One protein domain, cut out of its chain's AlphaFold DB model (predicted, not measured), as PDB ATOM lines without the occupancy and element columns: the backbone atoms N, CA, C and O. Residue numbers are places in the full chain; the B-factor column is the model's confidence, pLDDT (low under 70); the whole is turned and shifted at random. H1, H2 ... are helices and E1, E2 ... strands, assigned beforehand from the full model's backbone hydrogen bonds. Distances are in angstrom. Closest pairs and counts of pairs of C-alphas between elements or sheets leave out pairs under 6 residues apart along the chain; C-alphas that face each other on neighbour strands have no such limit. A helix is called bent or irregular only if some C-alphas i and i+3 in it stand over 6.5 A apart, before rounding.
ATOM      1  N   ASN A   5     114.405  95.805 126.915       68.25
ATOM      2  CA  ASN A   5     113.744  95.827 128.225       68.25
ATOM      3  C   ASN A   5     112.475  96.697 128.281       68.25
ATOM      4  O   ASN A   5     111.586  96.417 129.088       68.25
ATOM      5  N   ASP A   6     112.346  97.695 127.401       79.88
ATOM      6  CA  ASP A   6     111.164  98.564 127.311       79.88
ATOM      7  C   ASP A   6     110.043  97.944 126.455       79.88
ATOM      8  O   ASP A   6     108.945  98.497 126.339       79.88
ATOM      9  N   LEU A   7     110.297  96.785 125.838       79.19
ATOM     10  CA  LEU A   7     109.314  96.081 125.029       79.19
ATOM     11  C   LEU A   7     108.233  95.433 125.902       79.19
ATOM     12  O   LEU A   7     108.480  94.764 126.916       79.19
ATOM     13  N   THR A   8     106.994  95.542 125.426       86.75
ATOM     14  CA  THR A   8     105.867  94.789 125.977       86.75
ATOM     15  C   THR A   8     106.095  93.287 125.809       86.75
ATOM     16  O   THR A   8     106.759  92.840 124.873       86.75
ATOM     17  N   ASN A   9     105.480  92.482 126.677       86.25
ATOM     18  CA  ASN A   9     105.660  91.028 126.676       86.25
ATOM     19  C   ASN A   9     105.392  90.393 125.289       86.25
ATOM     20  O   ASN A   9     106.145  89.559 124.807       86.25
ATOM     21  N   ARG A  10     104.372  90.879 124.566       85.00
ATOM     22  CA  ARG A  10     104.048  90.407 123.204       85.00
ATOM     23  C   ARG A  10     105.116  90.740 122.162       85.00
ATOM     24  O   ARG A  10     105.214  90.044 121.157       85.00
ATOM     25  N   GLN A  11     105.845  91.836 122.352       88.69
ATOM     26  CA  GLN A  11     106.925  92.229 121.455       88.69
ATOM     27  C   GLN A  11     108.167  91.379 121.717       88.69
ATOM     28  O   GLN A  11     108.737  90.881 120.753       88.69
ATOM     29  N   ARG A  12     108.510  91.145 122.992       88.06
ATOM     30  CA  ARG A  12     109.609  90.250 123.384       88.06
ATOM     31  C   ARG A  12     109.429  88.847 122.828       88.06
ATOM     32  O   ARG A  12     110.281  88.411 122.078       88.06
ATOM     33  N   VAL A  13     108.252  88.242 123.012       88.88
ATOM     34  CA  VAL A  13     107.937  86.916 122.440       88.88
ATOM     35  C   VAL A  13     108.193  86.850 120.930       88.88
ATOM     36  O   VAL A  13     108.645  85.833 120.420       88.88
ATOM     37  N   TYR A  14     107.896  87.924 120.189       89.44
ATOM     38  CA  TYR A  14     108.175  87.952 118.755       89.44
ATOM     39  C   TYR A  14     109.673  88.060 118.460       89.44
ATOM     40  O   TYR A  14     110.153  87.386 117.559       89.44
ATOM     41  N   VAL A  15     110.394  88.905 119.199       90.12
ATOM     42  CA  VAL A  15     111.849  89.058 119.076       90.12
ATOM     43  C   VAL A  15     112.560  87.744 119.407       90.12
ATOM     44  O   VAL A  15     113.384  87.294 118.617       90.12
ATOM     45  N   ASP A  16     112.178  87.090 120.501       89.25
ATOM     46  CA  ASP A  16     112.744  85.812 120.933       89.25
ATOM     47  C   ASP A  16     112.517  84.730 119.871       89.25
ATOM     48  O   ASP A  16     113.448  84.031 119.483       89.25
ATOM     49  N   ALA A  17     111.312  84.669 119.297       89.50
ATOM     50  CA  ALA A  17     111.008  83.718 118.234       89.50
ATOM     51  C   ALA A  17     111.766  84.009 116.922       89.50
ATOM     52  O   ALA A  17     112.021  83.094 116.138       89.50
ATOM     53  N   VAL A  18     112.142  85.268 116.655       89.88
ATOM     54  CA  VAL A  18     113.046  85.587 115.537       89.88
ATOM     55  C   VAL A  18     114.429  85.014 115.802       89.88
ATOM     56  O   VAL A  18     114.991  84.419 114.892       89.88
ATOM     57  N   VAL A  19     114.962  85.175 117.016       90.88
ATOM     58  CA  VAL A  19     116.276  84.636 117.396       90.88
ATOM     59  C   VAL A  19     116.274  83.107 117.333       90.88
ATOM     60  O   VAL A  19     117.175  82.533 116.735       90.88
ATOM     61  N   GLU A  20     115.235  82.458 117.861       90.56
ATOM     62  CA  GLU A  20     115.101  80.995 117.890       90.56
ATOM     63  C   GLU A  20     115.048  80.365 116.488       90.56
ATOM     64  O   GLU A  20     115.651  79.324 116.245       90.56
ATOM     65  N   HIS A  21     114.349  80.999 115.543       89.56
ATOM     66  CA  HIS A  21     114.194  80.474 114.182       89.56
ATOM     67  C   HIS A  21     115.122  81.124 113.152       89.56
ATOM     68  O   HIS A  21     114.984  80.856 111.954       89.56
ATOM     69  N   ALA A  22     116.042  81.992 113.576       88.38
ATOM     70  CA  ALA A  22     116.969  82.653 112.667       88.38
ATOM     71  C   ALA A  22     117.882  81.635 111.969       88.38
ATOM     72  O   ALA A  22     117.977  81.658 110.741       88.38
ATOM     73  N   ASP A  23     118.466  80.704 112.729       87.38
ATOM     74  CA  ASP A  23     119.379  79.676 112.212       87.38
ATOM     75  C   ASP A  23     118.683  78.743 111.208       87.38
ATOM     76  O   ASP A  23     119.193  78.500 110.113       87.38
ATOM     77  N   ASP A  24     117.459  78.315 111.527       87.69
ATOM     78  CA  ASP A  24     116.598  77.492 110.664       87.69
ATOM     79  C   ASP A  24     116.313  78.128 109.293       87.69
ATOM     80  O   ASP A  24     116.061  77.432 108.306       87.69
ATOM     81  N   LEU A  25     116.266  79.459 109.245       87.25
ATOM     82  CA  LEU A  25     115.928  80.238 108.056       87.25
ATOM     83  C   LEU A  25     117.168  80.798 107.345       87.25
ATOM     84  O   LEU A  25     117.023  81.446 106.307       87.25
ATOM     85  N   GLY A  26     118.370  80.568 107.885       88.38
ATOM     86  CA  GLY A  26     119.610  81.171 107.392       88.38
ATOM     87  C   GLY A  26     119.643  82.694 107.559       88.38
ATOM     88  O   GLY A  26     120.251  83.396 106.749       88.38
ATOM     89  N   LEU A  27     118.949  83.221 108.571       88.38
ATOM     90  CA  LEU A  27     118.911  84.642 108.895       88.38
ATOM     91  C   LEU A  27     120.008  84.986 109.897       88.38
ATOM     92  O   LEU A  27     120.193  84.316 110.907       88.38
ATOM     93  N   ASN A  28     120.688  86.105 109.670       89.06
ATOM     94  CA  ASN A  28     121.655  86.615 110.634       89.06
ATOM     95  C   ASN A  28     120.921  87.352 111.759       89.06
ATOM     96  O   ASN A  28     120.516  88.494 111.563       89.06
ATOM     97  N   ALA A  29     120.782  86.739 112.940       87.44
ATOM     98  CA  ALA A  29     120.219  87.401 114.127       87.44
ATOM     99  C   ALA A  29     121.147  88.481 114.726       87.44
ATOM    100  O   ALA A  29     120.710  89.311 115.514       87.44
ATOM    101  N   ASN A  30     122.420  88.517 114.312       87.62
ATOM    102  CA  ASN A  30     123.428  89.485 114.769       87.62
ATOM    103  C   ASN A  30     123.335  90.877 114.118       87.62
ATOM    104  O   ASN A  30     124.143  91.751 114.426       87.62
ATOM    105  N   LYS A  31     122.392  91.099 113.197       90.25
ATOM    106  CA  LYS A  31     122.184  92.406 112.557       90.25
ATOM    107  C   LYS A  31     120.971  93.108 113.159       90.25
ATOM    108  O   LYS A  31     120.024  92.458 113.581       90.25
ATOM    109  N   ALA A  32     120.963  94.435 113.099       89.19
ATOM    110  CA  ALA A  32     119.795  95.233 113.464       89.19
ATOM    111  C   ALA A  32     118.825  95.450 112.285       89.19
ATOM    112  O   ALA A  32     117.702  95.891 112.486       89.19
ATOM    113  N   GLU A  33     119.220  95.154 111.042       92.50
ATOM    114  CA  GLU A  33     118.421  95.461 109.848       92.50
ATOM    115  C   GLU A  33     117.750  94.223 109.249       92.50
ATOM    116  O   GLU A  33     118.401  93.328 108.701       92.50
ATOM    117  N   PHE A  34     116.419  94.204 109.282       92.19
ATOM    118  CA  PHE A  34     115.605  93.116 108.754       92.19
ATOM    119  C   PHE A  34     114.687  93.608 107.649       92.19
ATOM    120  O   PHE A  34     113.959  94.595 107.774       92.19
ATOM    121  N   SER A  35     114.683  92.882 106.543       92.19
ATOM    122  CA  SER A  35     113.749  93.111 105.458       92.19
ATOM    123  C   SER A  35     112.368  92.549 105.792       92.19
ATOM    124  O   SER A  35     112.184  91.597 106.556       92.19
ATOM    125  N   ARG A  36     111.351  93.108 105.138       90.50
ATOM    126  CA  ARG A  36     109.973  92.620 105.221       90.50
ATOM    127  C   ARG A  36     109.863  91.149 104.813       90.50
ATOM    128  O   ARG A  36     108.968  90.475 105.307       90.50
ATOM    129  N   ALA A  37     110.704  90.667 103.896       91.50
ATOM    130  CA  ALA A  37     110.689  89.273 103.456       91.50
ATOM    131  C   ALA A  37     111.147  88.329 104.577       91.50
ATOM    132  O   ALA A  37     110.460  87.351 104.858       91.50
ATOM    133  N   GLU A  38     112.222  88.686 105.276       91.69
ATOM    134  CA  GLU A  38     112.779  87.899 106.382       91.69
ATOM    135  C   GLU A  38     111.785  87.805 107.548       91.69
ATOM    136  O   GLU A  38     111.438  86.714 107.993       91.69
ATOM    137  N   LEU A  39     111.189  88.933 107.957       90.56
ATOM    138  CA  LEU A  39     110.160  88.939 109.009       90.56
ATOM    139  C   LEU A  39     108.935  88.085 108.638       90.56
ATOM    140  O   LEU A  39     108.286  87.482 109.498       90.56
ATOM    141  N   ARG A  40     108.596  88.008 107.344       91.44
ATOM    142  CA  ARG A  40     107.512  87.141 106.861       91.44
ATOM    143  C   ARG A  40     107.882  85.668 106.926       91.44
ATOM    144  O   ARG A  40     107.009  84.883 107.281       91.44
ATOM    145  N   GLN A  41     109.122  85.306 106.601       91.00
ATOM    146  CA  GLN A  41     109.608  83.927 106.694       91.00
ATOM    147  C   GLN A  41     109.571  83.429 108.138       91.00
ATOM    148  O   GLN A  41     108.995  82.376 108.397       91.00
ATOM    149  N   VAL A  42     110.056  84.240 109.081       90.56
ATOM    150  CA  VAL A  42     109.982  83.941 110.519       90.56
ATOM    151  C   VAL A  42     108.538  83.701 110.956       90.56
ATOM    152  O   VAL A  42     108.204  82.696 111.575       90.56
ATOM    153  N   SER A  43     107.632  84.590 110.558       88.81
ATOM    154  CA  SER A  43     106.222  84.492 110.950       88.81
ATOM    155  C   SER A  43     105.502  83.304 110.297       88.81
ATOM    156  O   SER A  43     104.596  82.718 110.894       88.81
ATOM    157  N   MET A  44     105.927  82.924 109.089       90.44
ATOM    158  CA  MET A  44     105.502  81.695 108.423       90.44
ATOM    159  C   MET A  44     105.980  80.452 109.166       90.44
ATOM    160  O   MET A  44     105.193  79.528 109.337       90.44
ATOM    161  N   LYS A  45     107.217  80.449 109.665       88.19
ATOM    162  CA  LYS A  45     107.770  79.344 110.448       88.19
ATOM    163  C   LYS A  45     107.046  79.170 111.789       88.19
ATOM    164  O   LYS A  45     106.618  78.066 112.097       88.19
ATOM    165  N   ILE A  46     106.838  80.255 112.538       87.88
ATOM    166  CA  ILE A  46     106.228  80.205 113.882       87.88
ATOM    167  C   ILE A  46     104.721  79.934 113.819       87.88
ATOM    168  O   ILE A  46     104.166  79.193 114.625       87.88
ATOM    169  N   LYS A  47     104.018  80.619 112.908       83.44
ATOM    170  CA  LYS A  47     102.549  80.726 112.943       83.44
ATOM    171  C   LYS A  47     101.865  80.192 111.687       83.44
ATOM    172  O   LYS A  47     100.636  80.186 111.637       83.44
ATOM    173  N   GLY A  48     102.620  79.831 110.650       86.69
ATOM    174  CA  GLY A  48     102.066  79.405 109.362       86.69
ATOM    175  C   GLY A  48     101.371  80.523 108.583       86.69
ATOM    176  O   GLY A  48     100.571  80.241 107.693       86.69
ATOM    177  N   LYS A  49     101.604  81.803 108.921       88.06
ATOM    178  CA  LYS A  49     100.974  82.931 108.215       88.06
ATOM    179  C   LYS A  49     101.864  84.159 108.083       88.06
ATOM    180  O   LYS A  49     102.690  84.462 108.939       88.06
ATOM    181  N   VAL A  50     101.610  84.933 107.027       87.38
ATOM    182  CA  VAL A  50     102.313  86.186 106.734       87.38
ATOM    183  C   VAL A  50     101.807  87.253 107.705       87.38
ATOM    184  O   VAL A  50     100.785  87.889 107.454       87.38
ATOM    185  N   TRP A  51     102.497  87.447 108.829       86.12
ATOM    186  CA  TRP A  51     102.076  88.404 109.851       86.12
ATOM    187  C   TRP A  51     103.263  89.126 110.479       86.12
ATOM    188  O   TRP A  51     104.058  88.506 111.159       86.12
ATOM    189  N   ILE A  52     103.352  90.445 110.297       88.38
ATOM    190  CA  ILE A  52     104.360  91.276 110.965       88.38
ATOM    191  C   ILE A  52     103.635  92.156 111.988       88.38
ATOM    192  O   ILE A  52     102.625  92.771 111.628       88.38
ATOM    193  N   PRO A  53     104.122  92.253 113.234       87.06
ATOM    194  CA  PRO A  53     103.539  93.125 114.243       87.06
ATOM    195  C   PRO A  53     103.384  94.589 113.792       87.06
ATOM    196  O   PRO A  53     104.248  95.161 113.119       87.06
ATOM    197  N   ASN A  54     102.292  95.234 114.223       88.56
ATOM    198  CA  ASN A  54     102.009  96.628 113.858       88.56
ATOM    199  C   ASN A  54     103.073  97.603 114.366       88.56
ATOM    200  O   ASN A  54     103.401  98.540 113.650       88.56
ATOM    201  N   TRP A  55     103.653  97.360 115.544       86.31
ATOM    202  CA  TRP A  55     104.680  98.234 116.117       86.31
ATOM    203  C   TRP A  55     105.943  98.325 115.246       86.31
ATOM    204  O   TRP A  55     106.548  99.382 115.188       86.31
ATOM    205  N   ILE A  56     106.296  97.270 114.501       87.88
ATOM    206  CA  ILE A  56     107.426  97.302 113.556       87.88
ATOM    207  C   ILE A  56     107.039  98.067 112.286       87.88
ATOM    208  O   ILE A  56     107.815  98.838 111.736       87.88
ATOM    209  N   THR A  57     105.825  97.835 111.780       85.75
ATOM    210  CA  THR A  57     105.411  98.341 110.460       85.75
ATOM    211  C   THR A  57     104.922  99.790 110.469       85.75
ATOM    212  O   THR A  57     105.069 100.479 109.451       85.75
ATOM    213  N   HIS A  58     104.328 100.236 111.578       84.81
ATOM    214  CA  HIS A  58     103.782 101.585 111.755       84.81
ATOM    215  C   HIS A  58     104.809 102.577 112.301       84.81
ATOM    216  O   HIS A  58     104.642 103.777 112.103       84.81
ATOM    217  N   ASP A  59     105.873 102.100 112.944       83.62
ATOM    218  CA  ASP A  59     106.945 102.958 113.434       83.62
ATOM    219  C   ASP A  59     107.845 103.388 112.263       83.62
ATOM    220  O   ASP A  59     108.592 102.601 111.677       83.62
ATOM    221  N   VAL A  60     107.704 104.654 111.860       82.31
ATOM    222  CA  VAL A  60     108.432 105.233 110.721       82.31
ATOM    223  C   VAL A  60     109.910 105.411 111.050       82.31
ATOM    224  O   VAL A  60     110.740 105.238 110.161       82.31
ATOM    225  N   SER A  61     110.253 105.682 112.311       83.88
ATOM    226  CA  SER A  61     111.640 105.860 112.752       83.88
ATOM    227  C   SER A  61     112.466 104.583 112.603       83.88
ATOM    228  O   SER A  61     113.687 104.648 112.505       83.88
ATOM    229  N   ARG A  62     111.804 103.425 112.530       83.50
ATOM    230  CA  ARG A  62     112.438 102.129 112.275       83.50
ATOM    231  C   ARG A  62     112.634 101.833 110.793       83.50
ATOM    232  O   ARG A  62     113.267 100.841 110.467       83.50
ATOM    233  N   ARG A  63     112.109 102.631 109.861       88.00
ATOM    234  CA  ARG A  63     112.277 102.363 108.423       88.00
ATOM    235  C   ARG A  63     113.654 102.831 107.959       88.00
ATOM    236  O   ARG A  63     113.851 104.013 107.707       88.00
ATOM    237  N   ALA A  64     114.579 101.888 107.798       85.94
ATOM    238  CA  ALA A  64     115.914 102.151 107.258       85.94
ATOM    239  C   ALA A  64     115.912 102.306 105.724       85.94
ATOM    240  O   ALA A  64     116.797 102.932 105.154       85.94
ATOM    241  N   GLY A  65     114.898 101.765 105.034       85.19
ATOM    242  CA  GLY A  65     114.803 101.848 103.578       85.19
ATOM    243  C   GLY A  65     113.531 101.222 103.010       85.19
ATOM    244  O   GLY A  65     112.561 100.953 103.727       85.19
ATOM    245  N   ARG A  66     113.514 100.964 101.694       85.62
ATOM    246  CA  ARG A  66     112.360 100.361 101.006       85.62
ATOM    247  C   ARG A  66     112.154  98.914 101.466       85.62
ATOM    248  O   ARG A  66     112.724  97.986 100.908       85.62
ATOM    249  N   GLY A  67     111.290  98.733 102.463       85.81
ATOM    250  CA  GLY A  67     110.972  97.417 103.018       85.81
ATOM    251  C   GLY A  67     112.031  96.867 103.974       85.81
ATOM    252  O   GLY A  67     112.013  95.663 104.215       85.81
ATOM    253  N   VAL A  68     112.908  97.722 104.509       90.81
ATOM    254  CA  VAL A  68     113.923  97.380 105.518       90.81
ATOM    255  C   VAL A  68     113.596  98.106 106.820       90.81
ATOM    256  O   VAL A  68     113.293  99.303 106.806       90.81
ATOM    257  N   PHE A  69     113.639  97.367 107.925       91.94
ATOM    258  CA  PHE A  69     113.329  97.832 109.269       91.94
ATOM    259  C   PHE A  69     114.541  97.653 110.186       91.94
ATOM    260  O   PHE A  69     115.180  96.605 110.165       91.94
ATOM    261  N   ASN A  70     114.826  98.665 110.996       91.75
ATOM    262  CA  ASN A  70     115.856  98.669 112.017       91.75
ATOM    263  C   ASN A  70     115.237  98.254 113.366       91.75
ATOM    264  O   ASN A  70     114.330  98.914 113.888       91.75
ATOM    265  N   ILE A  71     115.683  97.110 113.868       89.94
ATOM    266  CA  ILE A  71     115.198  96.397 115.047       89.94
ATOM    267  C   ILE A  71     116.434  95.899 115.823       89.94
ATOM    268  O   ILE A  71     116.770  94.711 115.765       89.94
ATOM    269  N   PRO A  72     117.159  96.797 116.516       88.38
ATOM    270  CA  PRO A  72     118.339  96.425 117.296       88.38
ATOM    271  C   PRO A  72     118.007  95.472 118.453       88.38
ATOM    272  O   PRO A  72     118.880  94.758 118.931       88.38
ATOM    273  N   GLU A  73     116.740  95.387 118.863       89.00
ATOM    274  CA  GLU A  73     116.300  94.523 119.957       89.00
ATOM    275  C   GLU A  73     116.471  93.027 119.635       89.00
ATOM    276  O   GLU A  73     116.652  92.226 120.545       89.00
ATOM    277  N   ILE A  74     116.461  92.641 118.349       89.19
ATOM    278  CA  ILE A  74     116.764  91.262 117.923       89.19
ATOM    279  C   ILE A  74     118.243  90.949 118.123       89.19
ATOM    280  O   ILE A  74     118.576  89.876 118.617       89.19
ATOM    281  N   GLN A  75     119.120  91.895 117.788       89.50
ATOM    282  CA  GLN A  75     120.552  91.750 118.022       89.50
ATOM    283  C   GLN A  75     120.854  91.665 119.525       89.50
ATOM    284  O   GLN A  75     121.634  90.814 119.941       89.50
ATOM    285  N   GLU A  76     120.209  92.501 120.348       86.69
ATOM    286  CA  GLU A  76     120.325  92.435 121.813       86.69
ATOM    287  C   GLU A  76     119.885  91.066 122.355       86.69
ATOM    288  O   GLU A  76     120.606  90.455 123.145       86.69
ATOM    289  N   ALA A  77     118.740  90.554 121.894       86.25
ATOM    290  CA  ALA A  77     118.240  89.241 122.292       86.25
ATOM    291  C   ALA A  77     119.151  88.097 121.820       86.25
ATOM    292  O   ALA A  77     119.400  87.164 122.575       86.25
ATOM    293  N   ALA A  78     119.707  88.180 120.608       86.69
ATOM    294  CA  ALA A  78     120.652  87.190 120.096       86.69
ATOM    295  C   ALA A  78     121.927  87.130 120.949       86.69
ATOM    296  O   ALA A  78     122.358  86.045 121.338       86.69
ATOM    297  N   LEU A  79     122.486  88.292 121.306       82.81
ATOM    298  CA  LEU A  79     123.646  88.385 122.194       82.81
ATOM    299  C   LEU A  79     123.342  87.795 123.580       82.81
ATOM    300  O   LEU A  79     124.144  87.023 124.106       82.81
ATOM    301  N   ALA A  80     122.171  88.100 124.145       79.75
ATOM    302  CA  ALA A  80     121.737  87.532 125.420       79.75
ATOM    303  C   ALA A  80     121.577  86.001 125.352       79.75
ATOM    304  O   ALA A  80     122.075  85.299 126.230       79.75
ATOM    305  N   SER A  81     120.966  85.474 124.286       71.12
ATOM    306  CA  SER A  81     120.775  84.031 124.089       71.12
ATOM    307  C   SER A  81     122.093  83.278 123.903       71.12
ATOM    308  O   SER A  81     122.252  82.180 124.440       71.12
ATOM    309  N   THR A  82     123.078  83.865 123.210       63.41
ATOM    310  CA  THR A  82     124.409  83.246 123.055       63.41
ATOM    311  C   THR A  82     125.184  83.124 124.371       63.41
ATOM    312  O   THR A  82     126.026  82.236 124.492       63.41
ATOM    313  N   ALA A  83     124.879  83.951 125.378       54.94
ATOM    314  CA  ALA A  83     125.546  83.912 126.681       54.94
ATOM    315  C   ALA A  83     125.042  82.786 127.609       54.94
ATOM    316  O   ALA A  83     125.708  82.467 128.590       54.94
ATOM    317  N   THR A  84     123.899  82.161 127.308       49.28
ATOM    318  CA  THR A  84     123.317  81.064 128.112       49.28
ATOM    319  C   THR A  84     123.637  79.657 127.607       49.28
ATOM    320  O   THR A  84     123.270  78.676 128.251       49.28
TER     321      THR A  84
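What this domain is: This is residues 5 to 84 of the 113 residues of an uncharacterized protein of archaeon (UniProt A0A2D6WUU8). A small sheet of three very short strands lies at one side of a compact fold, and H2 and H4 lead away from it to the longer helix H1, which crosses both. H3, a short helix, sits by the sheet, away from the other helices. The printed part has 80 residues, in the order H1 E1 H2 H3 E2 E3 H4; the sheet runs E1 E3 E2, all antiparallel, and the class is mostly helix. The whole is compact, with a radius of gyration of the C-alphas of 11.7 A and spans of 34 by 28 by 22 A.

Where its parts are: H1, residues 9 to 25, begins at C-alpha 9 (105.660, 91.028, 126.676) and is 23.8 A long. It has a kink of 28 degrees near residue 19 and is irregular, with C-alphas 20 and 23 7.2 A apart. E1 is residues 33 to 35, H2 residues 36 to 47 with 16.0 A, H3 residues 54 to 58, E2 residues 63 to 65 and E3 residues 68 to 70. H4, residues 72 to 82, is 15.6 A long and ends at C-alpha 82 (124.409, 83.246, 123.055).

How they stand to each other: H1 touches H2 about perpendicular, at 82 degrees; the closest C-alphas, of Val 18 and Val 42, are 6.1 A apart. With residues 15 to 19 alone H1 touches H4, the same way at a steep tilt of 67 degrees; the closest C-alphas, of Val 15 and Ile 74, are 5.5 A apart. H2 and H4 are apart. H1 is not on the sheet. H2 only grazes it with residues 36 to 39, and H3 with residues 56 to 57; H4 is only just on it, with 5 pairs of C-alphas within 10 A, and only grazes it with residues 72 to 75. E1 and E3 are antiparallel at 149 degrees, with N 34 and O 69 2.8 A apart, within hydrogen-bond range. E2 and E3 form an antiparallel hairpin at 136 degrees, with N 64 and O 68 3.1 A apart, also within range. The split strand-helix-strand unit, two strands of one sheet that are not neighbours with helices between them along the chain, is E1, H2 H3, E2, with E3 between E1 and E2 in the sheet, and its crossover is right-handed. In H2, H3 and H4 every O i to N i+4 pair is within hydrogen-bond range; in H1 10 of 13 are.

The domain as a whole: The C-alphas farthest apart, of Arg 66 and Thr 84, are 35.0 A apart. The printed part has no cut, and no link is long. The mean pLDDT of the printed part is 86.2; residue 5 and residues 82 to 84 are under 70.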